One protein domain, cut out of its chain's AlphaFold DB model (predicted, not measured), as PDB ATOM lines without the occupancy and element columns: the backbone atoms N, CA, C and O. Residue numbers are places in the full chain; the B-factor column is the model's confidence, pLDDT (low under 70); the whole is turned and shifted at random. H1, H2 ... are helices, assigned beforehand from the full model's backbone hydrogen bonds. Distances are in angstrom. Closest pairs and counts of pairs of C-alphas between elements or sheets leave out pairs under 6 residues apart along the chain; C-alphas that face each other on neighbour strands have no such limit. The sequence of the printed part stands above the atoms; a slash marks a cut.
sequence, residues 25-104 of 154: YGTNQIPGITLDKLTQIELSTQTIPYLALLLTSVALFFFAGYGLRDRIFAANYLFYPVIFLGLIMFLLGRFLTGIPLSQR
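Overview. This is residues 25 to 104 of the 154 residues of an uncharacterized protein of Candidatus Bathyarchaeota archaeon (UniProt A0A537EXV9). Two long helices, H3 and H5, form the sides of an open V, with the short helix H4 at the closed end and an empty middle between them. At the open end, H1 packs on the last part of H5, H2 sits near it, and the link of residues 40 to 46 runs across to the start of H3. The printed part has 80 residues with five named helices, H1 to H5 in order, and no named strand: the class is all helix. It is loose, with a radius of gyration of the C-alphas of 16.5 A and spans of 45 by 35 by 20 A.

Along the chain. H1 takes residues 25 to 28, with C-alpha 25 at (154.940, 207.060, 79.006). H2 takes residues 35 to 39. H3, residues 47 to 67, measures 30.0 A from first to last C-alpha and begins at C-alpha 47, (179.065, 209.678, 89.516). H4 takes residues 73 to 78. H5, residues 81 to 103, is the longest helix at 34.9 A and ends at C-alpha 103, (159.861, 210.088, 68.169).

Arrangement. H1 touches H5, at residues 98 to 102 of H5 alone; the closest C-alphas, of Thr 27 and Ser 102, are 5.2 A apart. H2 and H5 are close but not clearly touching, the closest C-alphas being those of Leu 35 and Ile 99 at 7.4 A. H3, with residues 65 to 66 alone, and H4 only just touch, with 3 pairs of C-alphas within 8 A, and only at the corner by their link; the closest C-alphas, of Gly 65 and Ala 75, are 6.4 A apart. They run opposite ways at a steep tilt of 44 degrees. H4 and H5 are close but not clearly touching, with the C-alphas of Leu 78 and Phe 84 closest at 5.8 A. They run the same way at a steep tilt of 54 degrees. H3 and H5 are apart. Every O i to N i+4 pair is within hydrogen-bond range in H2, H3 and H4, against 15 of 19 in H5; H1 is too short for such a pair.

Size, cuts and confidence. The two C-alphas farthest apart, of Pro 31 and Asp 70, are 44.6 A apart. The printed part has no cut and no long link. Residues 52 to 61 of H3 and 88 to 94 of H5 stand free, as do residues 44 to 50, of which 47 to 50 belong to H3. The mean pLDDT of the printed part is 91.0, and no printed residue is under 70.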
ATOM      1  N   TYR A  25     155.161 206.015  78.014       94.69
ATOM      2  CA  TYR A  25     154.940 207.060  79.006       94.69
ATOM      3  C   TYR A  25     156.268 207.614  79.540       94.69
ATOM      4  O   TYR A  25     156.467 208.823  79.506       94.69
ATOM      5  N   GLY A  26     157.208 206.744  79.919       92.62
ATOM      6  CA  GLY A  26     158.550 207.147  80.342       92.62
ATOM      7  C   GLY A  26     159.345 207.859  79.241       92.62
ATOM      8  O   GLY A  26     159.914 208.918  79.484       92.62
ATOM      9  N   THR A  27     159.341 207.347  78.005       92.12
ATOM     10  CA  THR A  27     160.077 207.985  76.895       92.12
ATOM     11  C   THR A  27     159.531 209.359  76.521       92.12
ATOM     12  O   THR A  27     160.298 210.218  76.106       92.12
ATOM     13  N   ASN A  28     158.231 209.603  76.709       92.25
ATOM     14  CA  ASN A  28     157.625 210.911  76.457       92.25
ATOM     15  C   ASN A  28     158.077 211.980  77.463       92.25
ATOM     16  O   ASN A  28     157.954 213.167  77.180       92.25
ATOM     17  N   GLN A  29     158.580 211.573  78.632       91.94
ATOM     18  CA  GLN A  29     159.089 212.492  79.652       91.94
ATOM     19  C   GLN A  29     160.546 212.900  79.406       91.94
ATOM     20  O   GLN A  29     161.022 213.851  80.022       91.94
ATOM     21  N   ILE A  30     161.257 212.198  78.520       88.06
ATOM     22  CA  ILE A  30     162.682 212.409  78.263       88.06
ATOM     23  C   ILE A  30     162.841 213.008  76.856       88.06
ATOM     24  O   ILE A  30     162.732 212.286  75.861       88.06
ATOM     25  N   PRO A  31     163.100 214.322  76.723       75.94
ATOM     26  CA  PRO A  31     163.169 214.964  75.418       75.94
ATOM     27  C   PRO A  31     164.415 214.553  74.616       75.94
ATOM     28  O   PRO A  31     165.561 214.695  75.054       75.94
ATOM     29  N   GLY A  32     164.179 214.110  73.379       75.75
ATOM     30  CA  GLY A  32     165.212 213.883  72.369       75.75
ATOM     31  C   GLY A  32     166.183 212.761  72.726       75.75
ATOM     32  O   GLY A  32     167.385 213.014  72.765       75.75
ATOM     33  N   ILE A  33     165.671 211.556  73.000       85.38
ATOM     34  CA  ILE A  33     166.489 210.346  73.156       85.38
ATOM     35  C   ILE A  33     167.180 210.056  71.815       85.38
ATOM     36  O   ILE A  33     166.523 209.771  70.813       85.38
ATOM     37  N   THR A  34     168.508 210.132  71.797       85.81
ATOM     38  CA  THR A  34     169.348 209.801  70.639       85.81
ATOM     39  C   THR A  34     170.433 208.820  71.050       85.81
ATOM     40  O   THR A  34     170.748 208.702  72.236       85.81
ATOM     41  N   LEU A  35     171.019 208.125  70.073       83.25
ATOM     42  CA  LEU A  35     172.111 207.189  70.338       83.25
ATOM     43  C   LEU A  35     173.286 207.886  71.042       83.25
ATOM     44  O   LEU A  35     173.800 207.363  72.025       83.25
ATOM     45  N   ASP A  36     173.620 209.106  70.612       83.69
ATOM     46  CA  ASP A  36     174.696 209.899  71.208       83.69
ATOM     47  C   ASP A  36     174.460 210.128  72.702       83.69
ATOM     48  O   ASP A  36     175.322 209.813  73.519       83.69
ATOM     49  N   LYS A  37     173.256 210.581  73.080       84.69
ATOM     50  CA  LYS A  37     172.897 210.817  74.486       84.69
ATOM     51  C   LYS A  37     172.905 209.546  75.329       84.69
ATOM     52  O   LYS A  37     173.244 209.612  76.502       84.69
ATOM     53  N   LEU A  38     172.561 208.392  74.754       84.75
ATOM     54  CA  LEU A  38     172.624 207.113  75.473       84.75
ATOM     55  C   LEU A  38     174.062 206.679  75.781       84.75
ATOM     56  O   LEU A  38     174.281 205.925  76.725       84.75
ATOM     57  N   THR A  39     175.034 207.149  74.999       83.69
ATOM     58  CA  THR A  39     176.463 206.856  75.196       83.69
ATOM     59  C   THR A  39     177.213 207.937  75.974       83.69
ATOM     60  O   THR A  39     178.380 207.749  76.314       83.69
ATOM     61  N   GLN A  40     176.562 209.061  76.283       83.94
ATOM     62  CA  GLN A  40     177.157 210.141  77.061       83.94
ATOM     63  C   GLN A  40     177.263 209.735  78.531       83.94
ATOM     64  O   GLN A  40     176.263 209.545  79.220       83.94
ATOM     65  N   ILE A  41     178.499 209.616  79.016       76.88
ATOM     66  CA  ILE A  41     178.798 209.369  80.425       76.88
ATOM     67  C   ILE A  41     179.451 210.627  80.991       76.88
ATOM     68  O   ILE A  41     180.611 210.923  80.706       76.88
ATOM     69  N   GLU A  42     178.716 211.357  81.824       79.19
ATOM     70  CA  GLU A  42     179.263 212.478  82.587       79.19
ATOM     71  C   GLU A  42     179.983 211.945  83.833       79.19
ATOM     72  O   GLU A  42     179.392 211.699  84.893       79.19
ATOM     73  N   LEU A  43     181.292 211.717  83.696       77.06
ATOM     74  CA  LEU A  43     182.151 211.298  84.800       77.06
ATOM     75  C   LEU A  43     182.400 212.482  85.747       77.06
ATOM     76  O   LEU A  43     183.337 213.255  85.577       77.06
ATOM     77  N   SER A  44     181.544 212.608  86.759       81.62
ATOM     78  CA  SER A  44     181.715 213.512  87.899       81.62
ATOM     79  C   SER A  44     182.228 212.749  89.126       81.62
ATOM     80  O   SER A  44     181.989 211.547  89.268       81.62
ATOM     81  N   THR A  45     182.878 213.446  90.066       84.31
ATOM     82  CA  THR A  45     183.311 212.898  91.368       84.31
ATOM     83  C   THR A  45     182.156 212.246  92.137       84.31
ATOM     84  O   THR A  45     182.371 211.304  92.893       84.31
ATOM     85  N   GLN A  46     180.922 212.708  91.913       86.19
ATOM     86  CA  GLN A  46     179.714 212.100  92.478       86.19
ATOM     87  C   GLN A  46     179.241 210.866  91.693       86.19
ATOM     88  O   GLN A  46     178.703 209.942  92.293       86.19
ATOM     89  N   THR A  47     179.466 210.806  90.377       88.19
ATOM     90  CA  THR A  47     179.065 209.678  89.516       88.19
ATOM     91  C   THR A  47     179.872 208.417  89.822       88.19
ATOM     92  O   THR A  47     179.325 207.318  89.820       88.19
ATOM     93  N   ILE A  48     181.166 208.561  90.120       89.69
ATOM     94  CA  ILE A  48     182.087 207.438  90.361       89.69
ATOM     95  C   ILE A  48     181.611 206.490  91.480       89.69
ATOM     96  O   ILE A  48     181.533 205.287  91.215       89.69
ATOM     97  N   PRO A  49     181.265 206.951  92.703       92.75
ATOM     98  CA  PRO A  49     180.803 206.045  93.754       92.75
ATOM     99  C   PRO A  49     179.481 205.355  93.396       92.75
ATOM    100  O   PRO A  49     179.331 204.163  93.668       92.75
ATOM    101  N   TYR A  50     178.546 206.048  92.734       92.94
ATOM    102  CA  TYR A  50     177.299 205.426  92.272       92.94
ATOM    103  C   TYR A  50     177.547 204.372  91.195       92.94
ATOM    104  O   TYR A  50     176.946 203.299  91.239       92.94
ATOM    105  N   LEU A  51     178.464 204.636  90.265       91.19
ATOM    106  CA  LEU A  51     178.850 203.677  89.237       91.19
ATOM    107  C   LEU A  51     179.515 202.442  89.855       91.19
ATOM    108  O   LEU A  51     179.167 201.318  89.503       91.19
ATOM    109  N   ALA A  52     180.419 202.629  90.819       93.06
ATOM    110  CA  ALA A  52     181.048 201.525  91.541       93.06
ATOM    111  C   ALA A  52     180.013 200.675  92.298       93.06
ATOM    112  O   ALA A  52     180.056 199.443  92.232       93.06
ATOM    113  N   LEU A  53     179.047 201.315  92.967       95.88
ATOM    114  CA  LEU A  53     177.964 200.624  93.664       95.88
ATOM    115  C   LEU A  53     177.061 199.853  92.693       95.88
ATOM    116  O   LEU A  53     176.712 198.705  92.969       95.88
ATOM    117  N   LEU A  54     176.716 200.452  91.550       94.50
ATOM    118  CA  LEU A  54     175.929 199.804  90.504       94.50
ATOM    119  C   LEU A  54     176.642 198.555  89.982       94.50
ATOM    120  O   LEU A  54     176.057 197.475  89.984       94.50
ATOM    121  N   LEU A  55     177.913 198.680  89.594       94.62
ATOM    122  CA  LEU A  55     178.707 197.558  89.086       94.62
ATOM    123  C   LEU A  55     178.851 196.447  90.128       94.62
ATOM    124  O   LEU A  55     178.689 195.272  89.802       94.62
ATOM    125  N   THR A  56     179.077 196.812  91.391       96.62
ATOM    126  CA  THR A  56     179.135 195.852  92.502       96.62
ATOM    127  C   THR A  56     177.797 195.136  92.677       96.62
ATOM    128  O   THR A  56     177.762 193.916  92.807       96.62
ATOM    129  N   SER A  57     176.682 195.867  92.620       96.00
ATOM    130  CA  SER A  57     175.335 195.300  92.760       96.00
ATOM    131  C   SER A  57     174.995 194.351  91.614       96.00
ATOM    132  O   SER A  57     174.449 193.275  91.843       96.00
ATOM    133  N   VAL A  58     175.369 194.713  90.387       94.06
ATOM    134  CA  VAL A  58     175.218 193.862  89.203       94.06
ATOM    135  C   VAL A  58     176.054 192.584  89.344       94.06
ATOM    136  O   VAL A  58     175.545 191.490  89.107       94.06
ATOM    137  N   ALA A  59     177.303 192.688  89.807       94.06
ATOM    138  CA  ALA A  59     178.153 191.524  90.058       94.06
ATOM    139  C   ALA A  59     177.573 190.604  91.147       94.06
ATOM    140  O   ALA A  59     177.523 189.387  90.967       94.06
ATOM    141  N   LEU A  60     177.082 191.178  92.249       95.69
ATOM    142  CA  LEU A  60     176.439 190.431  93.331       95.69
ATOM    143  C   LEU A  60     175.144 189.756  92.875       95.69
ATOM    144  O   LEU A  60     174.903 188.608  93.243       95.69
ATOM    145  N   PHE A  61     174.339 190.425  92.046       94.00
ATOM    146  CA  PHE A  61     173.145 189.840  91.439       94.00
ATOM    147  C   PHE A  61     173.493 188.588  90.626       94.00
ATOM    148  O   PHE A  61     172.848 187.553  90.795       94.00
ATOM    149  N   PHE A  62     174.546 188.641  89.802       91.50
ATOM    150  CA  PHE A  62     174.994 187.476  89.035       91.50
ATOM    151  C   PHE A  62     175.547 186.366  89.915       91.50
ATOM    152  O   PHE A  62     175.192 185.205  89.725       91.50
ATOM    153  N   PHE A  63     176.379 186.712  90.895       93.25
ATOM    154  CA  PHE A  63     176.953 185.742  91.817       93.25
ATOM    155  C   PHE A  63     175.867 185.002  92.612       93.25
ATOM    156  O   PHE A  63     175.827 183.770  92.620       93.25
ATOM    157  N   ALA A  64     174.946 185.745  93.229       93.88
ATOM    158  CA  ALA A  64     173.840 185.177  93.993       93.88
ATOM    159  C   ALA A  64     172.883 184.383  93.097       93.88
ATOM    160  O   ALA A  64     172.484 183.272  93.441       93.88
ATOM    161  N   GLY A  65     172.552 184.927  91.926       92.00
ATOM    162  CA  GLY A  65     171.691 184.283  90.945       92.00
ATOM    163  C   GLY A  65     172.226 182.935  90.469       92.00
ATOM    164  O   GLY A  65     171.507 181.936  90.503       92.00
ATOM    165  N   TYR A  66     173.510 182.884  90.114       91.75
ATOM    166  CA  TYR A  66     174.186 181.645  89.738       91.75
ATOM    167  C   TYR A  66     174.235 180.641  90.899       91.75
ATOM    168  O   TYR A  66     173.990 179.454  90.696       91.75
ATOM    169  N   GLY A  67     174.462 181.098  92.134       93.88
ATOM    170  CA  GLY A  67     174.437 180.236  93.322       93.88
ATOM    171  C   GLY A  67     173.061 179.628  93.644       93.88
ATOM    172  O   GLY A  67     172.980 178.592  94.306       93.88
ATOM    173  N   LEU A  68     171.969 180.237  93.170       95.19
ATOM    174  CA  LEU A  68     170.599 179.734  93.350       95.19
ATOM    175  C   LEU A  68     170.178 178.702  92.297       95.19
ATOM    176  O   LEU A  68     169.112 178.094  92.439       95.19
ATOM    177  N   ARG A  69     171.003 178.482  91.269       93.00
ATOM    178  CA  ARG A  69     170.697 177.623  90.122       93.00
ATOM    179  C   ARG A  69     170.280 176.208  90.535       93.00
ATOM    180  O   ARG A  69     169.281 175.702  90.039       93.00
ATOM    181  N   ASP A  70     170.976 175.614  91.501       92.56
ATOM    182  CA  ASP A  70     170.714 174.236  91.946       92.56
ATOM    183  C   ASP A  70     169.547 174.120  92.943       92.56
ATOM    184  O   ASP A  70     169.161 173.021  93.335       92.56
ATOM    185  N   ARG A  71     168.984 175.252  93.385       94.94
ATOM    186  CA  ARG A  71     167.968 175.310  94.452       94.94
ATOM    187  C   ARG A  71     166.592 175.724  93.951       94.94
ATOM    188  O   ARG A  71     165.590 175.337  94.543       94.94
ATOM    189  N   ILE A  72     166.528 176.534  92.894       96.19
ATOM    190  CA  ILE A  72     165.284 177.115  92.384       96.19
ATOM    191  C   ILE A  72     165.225 176.896  90.875       96.19
ATOM    192  O   ILE A  72     166.071 177.398  90.141       96.19
ATOM    193  N   PHE A  73     164.181 176.218  90.388       95.06
ATOM    194  CA  PHE A  73     164.006 175.964  88.951       95.06
ATOM    195  C   PHE A  73     164.017 177.253  88.116       95.06
ATOM    196  O   PHE A  73     164.668 177.315  87.078       95.06
ATOM    197  N   ALA A  74     163.351 178.309  88.592       94.50
ATOM    198  CA  ALA A  74     163.353 179.607  87.921       94.50
ATOM    199  C   ALA A  74     164.759 180.224  87.837       94.50
ATOM    200  O   ALA A  74     165.105 180.787  86.803       94.50
ATOM    201  N   ALA A  75     165.588 180.074  88.879       94.62
ATOM    202  CA  ALA A  75     166.984 180.504  88.834       94.62
ATOM    203  C   ALA A  75     167.797 179.634  87.864       94.62
ATOM    204  O   ALA A  75     168.594 180.168  87.099       94.62
ATOM    205  N   ASN A  76     167.544 178.321  87.821       95.31
ATOM    206  CA  ASN A  76     168.163 177.440  86.831       95.31
ATOM    207  C   ASN A  76     167.871 177.875  85.395       95.31
ATOM    208  O   ASN A  76     168.784 177.987  84.585       95.31
ATOM    209  N   TYR A  77     166.602 178.147  85.100       94.88
ATOM    210  CA  TYR A  77     166.166 178.620  83.794       94.88
ATOM    211  C   TYR A  77     166.763 179.995  83.459       94.88
ATOM    212  O   TYR A  77     167.364 180.161  82.400       94.88
ATOM    213  N   LEU A  78     166.641 180.962  84.377       95.06
ATOM    214  CA  LEU A  78     167.095 182.340  84.181       95.06
ATOM    215  C   LEU A  78     168.610 182.428  83.975       95.06
ATOM    216  O   LEU A  78     169.051 183.132  83.075       95.06
ATOM    217  N   PHE A  79     169.398 181.717  84.786       94.62
ATOM    218  CA  PHE A  79     170.865 181.759  84.766       94.62
ATOM    219  C   PHE A  79     171.497 180.645  83.920       94.62
ATOM    220  O   PHE A  79     172.709 180.426  83.986       94.62
ATOM    221  N   TYR A  80     170.716 179.944  83.093       94.69
ATOM    222  CA  TYR A  80     171.287 179.061  82.080       94.69
ATOM    223  C   TYR A  80     172.047 179.908  81.041       94.69
ATOM    224  O   TYR A  80     171.433 180.804  80.461       94.69
ATOM    225  N   PRO A  81     173.340 179.648  80.746       91.62
ATOM    226  CA  PRO A  81     174.203 180.612  80.050       91.62
ATOM    227  C   PRO A  81     173.638 181.171  78.738       91.62
ATOM    228  O   PRO A  81     173.683 182.377  78.504       91.62
ATOM    229  N   VAL A  82     173.057 180.309  77.898       94.69
ATOM    230  CA  VAL A  82     172.509 180.712  76.591       94.69
ATOM    231  C   VAL A  82     171.184 181.467  76.734       94.69
ATOM    232  O   VAL A  82     170.978 182.466  76.049       94.69
ATOM    233  N   ILE A  83     170.301 181.026  77.641       94.69
ATOM    234  CA  ILE A  83     169.024 181.708  77.916       94.69
ATOM    235  C   ILE A  83     169.314 183.094  78.480       94.69
ATOM    236  O   ILE A  83     168.756 184.084  78.017       94.69
ATOM    237  N   PHE A  84     170.236 183.163  79.435       93.75
ATOM    238  CA  PHE A  84     170.644 184.395  80.078       93.75
ATOM    239  C   PHE A  84     171.219 185.400  79.071       93.75
ATOM    240  O   PHE A  84     170.781 186.550  79.025       93.75
ATOM    241  N   LEU A  85     172.134 184.958  78.198       95.12
ATOM    242  CA  LEU A  85     172.660 185.798  77.120       95.12
ATOM    243  C   LEU A  85     171.544 186.277  76.178       95.12
ATOM    244  O   LEU A  85     171.504 187.455  75.827       95.12
ATOM    245  N   GLY A  86     170.609 185.395  75.816       95.81
ATOM    246  CA  GLY A  86     169.433 185.754  75.022       95.81
ATOM    247  C   GLY A  86     168.573 186.830  75.693       95.81
ATOM    248  O   GLY A  86     168.200 187.806  75.049       95.81
ATOM    249  N   LEU A  87     168.320 186.709  76.999       94.94
ATOM    250  CA  LEU A  87     167.578 187.704  77.780       94.94
ATOM    251  C   LEU A  87     168.295 189.059  77.830       94.94
ATOM    252  O   LEU A  87     167.625 190.084  77.716       94.94
ATOM    253  N   ILE A  88     169.630 189.088  77.928       94.75
ATOM    254  CA  ILE A  88     170.401 190.337  77.806       94.75
ATOM    255  C   ILE A  88     170.210 190.945  76.413       94.75
ATOM    256  O   ILE A  88     169.937 192.139  76.308       94.75
ATOM    257  N   MET A  89     170.313 190.156  75.341       96.56
ATOM    258  CA  MET A  89     170.117 190.670  73.979       96.56
ATOM    259  C   MET A  89     168.701 191.220  73.776       96.56
ATOM    260  O   MET A  89     168.533 192.296  73.201       96.56
ATOM    261  N   PHE A  90     167.678 190.543  74.309       94.56
ATOM    262  CA  PHE A  90     166.308 191.052  74.294       94.56
ATOM    263  C   PHE A  90     166.160 192.342  75.101       94.56
ATOM    264  O   PHE A  90     165.509 193.273  74.628       94.56
ATOM    265  N   LEU A  91     166.780 192.433  76.281       95.06
ATOM    266  CA  LEU A  91     166.793 193.651  77.091       95.06
ATOM    267  C   LEU A  91     167.424 194.817  76.324       95.06
ATOM    268  O   LEU A  91     166.840 195.896  76.298       95.06
ATOM    269  N   LEU A  92     168.567 194.605  75.669       94.81
ATOM    270  CA  LEU A  92     169.225 195.630  74.853       94.81
ATOM    271  C   LEU A  92     168.355 196.054  73.666       94.81
ATOM    272  O   LEU A  92     168.185 197.248  73.431       94.81
ATOM    273  N   GLY A  93     167.741 195.104  72.957       93.44
ATOM    274  CA  GLY A  93     166.809 195.414  71.871       93.44
ATOM    275  C   GLY A  93     165.614 196.248  72.346       93.44
ATOM    276  O   GLY A  93     165.229 197.230  71.704       93.44
ATOM    277  N   ARG A  94     165.057 195.918  73.519       92.25
ATOM    278  CA  ARG A  94     164.006 196.721  74.154       92.25
ATOM    279  C   ARG A  94     164.532 198.093  74.562       92.25
ATOM    280  O   ARG A  94     163.897 199.073  74.213       92.25
ATOM    281  N   PHE A  95     165.699 198.192  75.187       92.75
ATOM    282  CA  PHE A  95     166.311 199.469  75.562       92.75
ATOM    283  C   PHE A  95     166.514 200.408  74.358       92.75
ATOM    284  O   PHE A  95     166.186 201.593  74.422       92.75
ATOM    285  N   LEU A  96     166.979 199.878  73.224       92.81
ATOM    286  CA  LEU A  96     167.166 200.648  71.991       92.81
ATOM    287  C   LEU A  96     165.841 201.069  71.337       92.81
ATOM    288  O   LEU A  96     165.793 202.097  70.664       92.81
ATOM    289  N   THR A  97     164.749 200.335  71.578       91.75
ATOM    290  CA  THR A  97     163.402 200.708  71.106       91.75
ATOM    291  C   THR A  97     162.962 202.067  71.658       91.75
ATOM    292  O   THR A  97     162.177 202.761  71.014       91.75
ATOM    293  N   GLY A  98     163.504 202.501  72.800       90.81
ATOM    294  CA  GLY A  98     163.239 203.826  73.358       90.81
ATOM    295  C   GLY A  98     163.546 204.981  72.396       90.81
ATOM    296  O   GLY A  98     162.856 205.998  72.443       90.81
ATOM    297  N   ILE A  99     164.511 204.814  71.480       91.12
ATOM    298  CA  ILE A  99     164.878 205.833  70.484       91.12
ATOM    299  C   ILE A  99     163.696 206.113  69.534       91.12
ATOM    300  O   ILE A  99     163.135 207.211  69.618       91.12
ATOM    301  N   PRO A 100     163.246 205.169  68.674       90.12
ATOM    302  CA  PRO A 100     162.111 205.417  67.783       90.12
ATOM    303  C   PRO A 100     160.806 205.644  68.554       90.12
ATOM    304  O   PRO A 100     159.953 206.412  68.111       90.12
ATOM    305  N   LEU A 101     160.653 205.032  69.734       91.19
ATOM    306  CA  LEU A 101     159.465 205.199  70.565       91.19
ATOM    307  C   LEU A 101     159.319 206.626  71.109       91.19
ATOM    308  O   LEU A 101     158.193 207.093  71.254       91.19
ATOM    309  N   SER A 102     160.418 207.341  71.359       88.69
ATOM    310  CA  SER A 102     160.372 208.756  71.753       88.69
ATOM    311  C   SER A 102     159.917 209.684  70.617       88.69
ATOM    312  O   SER A 102     159.361 210.746  70.880       88.69
ATOM    313  N   GLN A 103     160.102 209.266  69.361       87.81
ATOM    314  CA  GLN A 103     159.861 210.088  68.169       87.81
ATOM    315  C   GLN A 103     158.497 209.815  67.521       87.81
ATOM    316  O   GLN A 103     157.908 210.707  66.918       87.81
ATOM    317  N   ARG A 104     157.982 208.585  67.638       88.06
ATOM    318  CA  ARG A 104     156.752 208.124  66.974       88.06
ATOM    319  C   ARG A 104     155.720 207.573  67.963       88.06
ATOM    320  O   ARG A 104     155.951 207.478  69.171       88.06
TER     321      ARG A 104